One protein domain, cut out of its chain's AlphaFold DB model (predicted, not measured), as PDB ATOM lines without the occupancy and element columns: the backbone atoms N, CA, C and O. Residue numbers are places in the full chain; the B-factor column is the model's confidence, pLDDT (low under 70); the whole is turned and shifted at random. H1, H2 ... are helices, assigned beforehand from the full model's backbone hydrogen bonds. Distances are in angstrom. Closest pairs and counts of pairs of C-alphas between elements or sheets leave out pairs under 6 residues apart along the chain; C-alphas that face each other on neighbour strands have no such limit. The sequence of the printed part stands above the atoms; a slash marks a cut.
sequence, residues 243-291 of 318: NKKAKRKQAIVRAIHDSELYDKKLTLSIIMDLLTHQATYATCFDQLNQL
ATOM      1  N   ASN A 243       4.854   4.908  -0.152       75.12
ATOM      2  CA  ASN A 243       5.695   5.545   0.867       75.12
ATOM      3  C   ASN A 243       5.089   6.864   1.370       75.12
ATOM      4  O   ASN A 243       5.121   7.135   2.571       75.12
ATOM      5  N   LYS A 244       4.461   7.652   0.484       81.00
ATOM      6  CA  LYS A 244       3.753   8.883   0.883       81.00
ATOM      7  C   LYS A 244       2.566   8.582   1.811       81.00
ATOM      8  O   LYS A 244       2.381   9.271   2.813       81.00
ATOM      9  N   LYS A 245       1.796   7.519   1.530       84.69
ATOM     10  CA  LYS A 245       0.674   7.073   2.380       84.69
ATOM     11  C   LYS A 245       1.149   6.547   3.740       84.69
ATOM     12  O   LYS A 245       0.543   6.889   4.752       84.69
ATOM     13  N   ALA A 246       2.235   5.773   3.776       80.12
ATOM     14  CA  ALA A 246       2.819   5.274   5.023       80.12
ATOM     15  C   ALA A 246       3.312   6.419   5.925       80.12
ATOM     16  O   ALA A 246       2.970   6.449   7.106       80.12
ATOM     17  N   LYS A 247       4.010   7.412   5.353       83.56
ATOM     18  CA  LYS A 247       4.459   8.611   6.081       83.56
ATOM     19  C   LYS A 247       3.280   9.394   6.663       83.56
ATOM     20  O   LYS A 247       3.310   9.762   7.832       83.56
ATOM     21  N   ARG A 248       2.205   9.584   5.885       85.12
ATOM     22  CA  ARG A 248       0.983  10.252   6.367       85.12
ATOM     23  C   ARG A 248       0.308   9.472   7.499       85.12
ATOM     24  O   ARG A 248      -0.075  10.076   8.491       85.12
ATOM     25  N   LYS A 249       0.195   8.144   7.383       86.69
ATOM     26  CA  LYS A 249      -0.380   7.297   8.440       86.69
ATOM     27  C   LYS A 249       0.446   7.372   9.728       86.69
ATOM     28  O   LYS A 249      -0.129   7.493  10.800       86.69
ATOM     29  N   GLN A 250       1.774   7.352   9.623       83.75
ATOM     30  CA  GLN A 250       2.656   7.492  10.780       83.75
ATOM     31  C   GLN A 250       2.517   8.866  11.448       83.75
ATOM     32  O   GLN A 250       2.469   8.932  12.671       83.75
ATOM     33  N   ALA A 251       2.418   9.943  10.664       85.62
ATOM     34  CA  ALA A 251       2.207  11.288  11.194       85.62
ATOM     35  C   ALA A 251       0.879  11.401  11.960       85.62
ATOM     36  O   ALA A 251       0.856  11.953  13.052       85.62
ATOM     37  N   ILE A 252      -0.199  10.808  11.435       86.44
ATOM     38  CA  ILE A 252      -1.504  10.772  12.113       86.44
ATOM     39  C   ILE A 252      -1.415   9.999  13.434       86.44
ATOM     40  O   ILE A 252      -1.900  10.481  14.448       86.44
ATOM     41  N   VAL A 253      -0.764   8.830  13.451       85.06
ATOM     42  CA  VAL A 253      -0.599   8.036  14.684       85.06
ATOM     43  C   VAL A 253       0.197   8.801  15.742       85.06
ATOM     44  O   VAL A 253      -0.165   8.755  16.913       85.06
ATOM     45  N   ARG A 254       1.249   9.529  15.344       82.06
ATOM     46  CA  ARG A 254       2.014  10.381  16.268       82.06
ATOM     47  C   ARG A 254       1.164  11.523  16.815       82.06
ATOM     48  O   ARG A 254       1.136  11.701  18.019       82.06
ATOM     49  N   ALA A 255       0.412  12.216  15.962       85.00
ATOM     50  CA  ALA A 255      -0.459  13.305  16.397       85.00
ATOM     51  C   ALA A 255      -1.557  12.836  17.371       85.00
ATOM     52  O   ALA A 255      -1.846  13.525  18.342       85.00
ATOM     53  N   ILE A 256      -2.140  11.652  17.142       84.19
ATOM     54  CA  ILE A 256      -3.115  11.055  18.070       84.19
ATOM     55  C   ILE A 256      -2.448  10.730  19.407       84.19
ATOM     56  O   ILE A 256      -2.983  11.075  20.451       84.19
ATOM     57  N   HIS A 257      -1.268  10.107  19.380       80.19
ATOM     58  CA  HIS A 257      -0.518   9.802  20.595       80.19
ATOM     59  C   HIS A 257      -0.150  11.067  21.380       80.19
ATOM     60  O   HIS A 257      -0.297  11.096  22.597       80.19
ATOM     61  N   ASP A 258       0.287  12.119  20.691       78.69
ATOM     62  CA  ASP A 258       0.610  13.397  21.321       78.69
ATOM     63  C   ASP A 258      -0.647  14.018  21.945       78.69
ATOM     64  O   ASP A 258      -0.597  14.448  23.093       78.69
ATOM     65  N   SER A 259      -1.799  13.971  21.262       81.31
ATOM     66  CA  SER A 259      -3.086  14.401  21.831       81.31
ATOM     67  C   SER A 259      -3.468  13.598  23.081       81.31
ATOM     68  O   SER A 259      -3.835  14.192  24.087       81.31
ATOM     69  N   GLU A 260      -3.315  12.268  23.063       81.56
ATOM     70  CA  GLU A 260      -3.567  11.415  24.236       81.56
ATOM     71  C   GLU A 260      -2.638  11.756  25.417       81.56
ATOM     72  O   GLU A 260      -3.049  11.657  26.575       81.56
ATOM     73  N   LEU A 261      -1.383  12.140  25.151       72.88
ATOM     74  CA  LEU A 261      -0.450  12.604  26.184       72.88
ATOM     75  C   LEU A 261      -0.869  13.963  26.760       72.88
ATOM     76  O   LEU A 261      -0.812  14.145  27.981       72.88
ATOM     77  N   TYR A 262      -1.314  14.891  25.904       71.88
ATOM     78  CA  TYR A 262      -1.839  16.192  26.324       71.88
ATOM     79  C   TYR A 262      -3.098  16.045  27.185       71.88
ATOM     80  O   TYR A 262      -3.176  16.662  28.248       71.88
ATOM     81  N   ASP A 263      -4.035  15.176  26.795       75.75
ATOM     82  CA  ASP A 263      -5.268  14.918  27.550       75.75
ATOM     83  C   ASP A 263      -4.976  14.354  28.947       75.75
ATOM     84  O   ASP A 263      -5.624  14.711  29.933       75.75
ATOM     85  N   LYS A 264      -3.940  13.517  29.059       70.06
ATOM     86  CA  LYS A 264      -3.482  12.957  30.338       70.06
ATOM     87  C   LYS A 264      -2.668  13.937  31.181       70.06
ATOM     88  O   LYS A 264      -2.236  13.565  32.268       70.06
ATOM     89  N   LYS A 265      -2.441  15.169  30.703       66.00
ATOM     90  CA  LYS A 265      -1.529  16.150  31.312       66.00
ATOM     91  C   LYS A 265      -0.151  15.536  31.601       66.00
ATOM     92  O   LYS A 265       0.499  15.896  32.567       66.00
ATOM     93  N   LEU A 266       0.316  14.590  30.789       64.94
ATOM     94  CA  LEU A 266       1.633  13.972  30.958       64.94
ATOM     95  C   LEU A 266       2.649  14.729  30.102       64.94
ATOM     96  O   LEU A 266       3.212  14.208  29.142       64.94
ATOM     97  N   THR A 267       2.845  16.003  30.434       69.12
ATOM     98  CA  THR A 267       3.827  16.865  29.769       69.12
ATOM     99  C   THR A 267       5.200  16.668  30.407       69.12
ATOM    100  O   THR A 267       5.301  16.413  31.606       69.12
ATOM    101  N   LEU A 268       6.275  16.860  29.634       69.25
ATOM    102  CA  LEU A 268       7.659  16.802  30.129       69.25
ATOM    103  C   LEU A 268       7.881  17.664  31.389       69.25
ATOM    104  O   LEU A 268       8.639  17.273  32.267       69.25
ATOM    105  N   SER A 269       7.166  18.789  31.508       70.81
ATOM    106  CA  SER A 269       7.169  19.648  32.702       70.81
ATOM    107  C   SER A 269       6.709  18.919  33.964       70.81
ATOM    108  O   SER A 269       7.319  19.075  35.007       70.81
ATOM    109  N   ILE A 270       5.680  18.077  33.867       69.75
ATOM    110  CA  ILE A 270       5.117  17.356  35.013       69.75
ATOM    111  C   ILE A 270       6.039  16.211  35.432       69.75
ATOM    112  O   ILE A 270       6.212  15.971  36.620       69.75
ATOM    113  N   ILE A 271       6.703  15.560  34.472       69.19
ATOM    114  CA  ILE A 271       7.756  14.577  34.764       69.19
ATOM    115  C   ILE A 271       8.927  15.254  35.490       69.19
ATOM    116  O   ILE A 271       9.452  14.701  36.450       69.19
ATOM    117  N   MET A 272       9.321  16.456  35.059       70.25
ATOM    118  CA  MET A 272      10.372  17.230  35.720       70.25
ATOM    119  C   MET A 272       9.964  17.661  37.133       70.25
ATOM    120  O   MET A 272      10.752  17.463  38.051       70.25
ATOM    121  N   ASP A 273       8.739  18.157  37.322       68.38
ATOM    122  CA  ASP A 273       8.213  18.551  38.637       68.38
ATOM    123  C   ASP A 273       8.081  17.354  39.600       68.38
ATOM    124  O   ASP A 273       8.333  17.465  40.798       68.38
ATOM    125  N   LEU A 274       7.737  16.172  39.083       66.56
ATOM    126  CA  LEU A 274       7.702  14.929  39.859       66.56
ATOM    127  C   LEU A 274       9.099  14.471  40.289       66.56
ATOM    128  O   LEU A 274       9.275  13.980  41.399       66.56
ATOM    129  N   LEU A 275      10.105  14.632  39.428       65.69
ATOM    130  CA  LEU A 275      11.485  14.270  39.757       65.69
ATOM    131  C   LEU A 275      12.142  15.265  40.726       65.69
ATOM    132  O   LEU A 275      13.071  14.886  41.439       65.69
ATOM    133  N   THR A 276      11.680  16.519  40.775       71.06
ATOM    134  CA  THR A 276      12.210  17.551  41.681       71.06
ATOM    135  C   THR A 276      11.559  17.527  43.067       71.06
ATOM    136  O   THR A 276      12.230  17.833  44.055       71.06
ATOM    137  N   HIS A 277      10.290  17.128  43.185       58.06
ATOM    138  CA  HIS A 277       9.571  17.079  44.461       58.06
ATOM    139  C   HIS A 277       9.471  15.654  45.016       58.06
ATOM    140  O   HIS A 277       8.526  14.954  44.686       58.06
ATOM    141  N   GLN A 278      10.431  15.250  45.868       53.88
ATOM    142  CA  GLN A 278      10.463  14.016  46.692       53.88
ATOM    143  C   GLN A 278       9.507  12.884  46.264       53.88
ATOM    144  O   GLN A 278       8.709  12.377  47.058       53.88
ATOM    145  N   ALA A 279       9.585  12.459  45.007       57.78
ATOM    146  CA  ALA A 279       8.781  11.348  44.558       57.78
ATOM    147  C   ALA A 279       9.427  10.058  45.061       57.78
ATOM    148  O   ALA A 279      10.609   9.784  44.843       57.78
ATOM    149  N   THR A 280       8.643   9.268  45.786       62.62
ATOM    150  CA  THR A 280       9.069   7.930  46.185       62.62
ATOM    151  C   THR A 280       9.133   7.067  44.924       62.62
ATOM    152  O   THR A 280       8.315   7.224  44.018       62.62
ATOM    153  N   TYR A 281      10.091   6.142  44.845       56.84
ATOM    154  CA  TYR A 281      10.294   5.272  43.676       56.84
ATOM    155  C   TYR A 281       8.986   4.657  43.136       56.84
ATOM    156  O   TYR A 281       8.759   4.645  41.928       56.84
ATOM    157  N   ALA A 282       8.088   4.238  44.033       60.31
ATOM    158  CA  ALA A 282       6.789   3.662  43.687       60.31
ATOM    159  C   ALA A 282       5.872   4.630  42.912       60.31
ATOM    160  O   ALA A 282       5.303   4.252  41.892       60.31
ATOM    161  N   THR A 283       5.783   5.900  43.326       65.62
ATOM    162  CA  THR A 283       4.918   6.891  42.661       65.62
ATOM    163  C   THR A 283       5.453   7.287  41.286       65.62
ATOM    164  O   THR A 283       4.674   7.434  40.347       65.62
ATOM    165  N   CYS A 284       6.780   7.388  41.135       64.62
ATOM    166  CA  CYS A 284       7.399   7.599  39.825       64.62
ATOM    167  C   CYS A 284       7.175   6.408  38.893       64.62
ATOM    168  O   CYS A 284       6.879   6.604  37.718       64.62
ATOM    169  N   PHE A 285       7.315   5.182  39.397       66.44
ATOM    170  CA  PHE A 285       7.163   3.968  38.601       66.44
ATOM    171  C   PHE A 285       5.751   3.835  38.018       66.44
ATOM    172  O   PHE A 285       5.599   3.641  36.810       66.44
ATOM    173  N   ASP A 286       4.718   4.033  38.838       68.12
ATOM    174  CA  ASP A 286       3.325   3.929  38.394       68.12
ATOM    175  C   ASP A 286       2.953   5.003  37.365       68.12
ATOM    176  O   ASP A 286       2.185   4.746  36.436       68.12
ATOM    177  N   GLN A 287       3.524   6.202  37.481       66.31
ATOM    178  CA  GLN A 287       3.294   7.292  36.530       66.31
ATOM    179  C   GLN A 287       4.107   7.129  35.241       66.31
ATOM    180  O   GLN A 287       3.601   7.414  34.155       66.31
ATOM    181  N   LEU A 288       5.333   6.606  35.320       66.81
ATOM    182  CA  LEU A 288       6.136   6.275  34.144       66.81
ATOM    183  C   LEU A 288       5.545   5.092  33.365       66.81
ATOM    184  O   LEU A 288       5.611   5.097  32.142       66.81
ATOM    185  N   ASN A 289       4.891   4.134  34.026       68.06
ATOM    186  CA  ASN A 289       4.168   3.053  33.345       68.06
ATOM    187  C   ASN A 289       2.949   3.549  32.545       68.06
ATOM    188  O   ASN A 289       2.537   2.896  31.584       68.06
ATOM    189  N   GLN A 290       2.376   4.708  32.895       65.94
ATOM    190  CA  GLN A 290       1.307   5.333  32.102       65.94
ATOM    191  C   GLN A 290       1.828   5.922  30.786       65.94
ATOM    192  O   GLN A 290       1.063   6.059  29.822       65.94
ATOM    193  N   LEU A 291       3.127   6.230  30.719       65.19
ATOM    194  CA  LEU A 291       3.815   6.524  29.471       65.19
ATOM    195  C   LEU A 291       4.056   5.187  28.769       65.19
ATOM    196  O   LEU A 291       4.984   4.451  29.097       65.19
TER     197      LEU A 291
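What this domain is: This is residues 243 to 291 of the 318 residues of an uncharacterized protein of Phytophthora megakarya (UniProt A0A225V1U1). One long helix, H1, makes an arm, and beyond its C-terminal end the two short helices H2 and H3 lie side by side, running opposite ways, as a small, loose head. The arm makes most of the length, and residues 243 to 257 of H1 stick out free. The printed part has 49 residues with three named helices in the order H1, H2, H3 and no named strand, and its class is all helix. It is only just extended, close to loose, with a radius of gyration of the C-alphas of 14.8 A and spans of 46 by 16 by 15 A.

How they stand to each other: H1, residues 243 to 263, touches no helix. It is apart from H2, residues 268 to 276, and from H3, residues 281 to 290. H2 and H3 are close but not clearly touching, with 2 pairs of C-alphas within 8 A. Their closest C-alphas, those of Leu 274 and Cys 284, are 7.3 A apart. Their lines stand at a shallow tilt of 10 degrees, and they run opposite ways. In H1 and H2 every O i to N i+4 pair is within hydrogen-bond range; in H3, 5 of 6 are.

Where its parts are: H1 measures 30.3 A from C-alpha 243 at (5.695, 5.545, 0.867) to C-alpha 263 at (-5.268, 14.918, 27.550). H2 measures 12.4 A from first to last C-alpha. H3 measures 14.7 A and ends with C-alpha 290 at (1.307, 5.333, 32.102).

The domain as a whole: The two C-alphas farthest apart, those of Asn 243 and Gln 278, are 46.8 A apart. The printed part has no cut, and the links H1 to H2 and H2 to H3 are tight. Residues 276 to 282 also stand free. The mean pLDDT of the printed part is 72.4, with 24 residues under 70, among them residues 277 to 291.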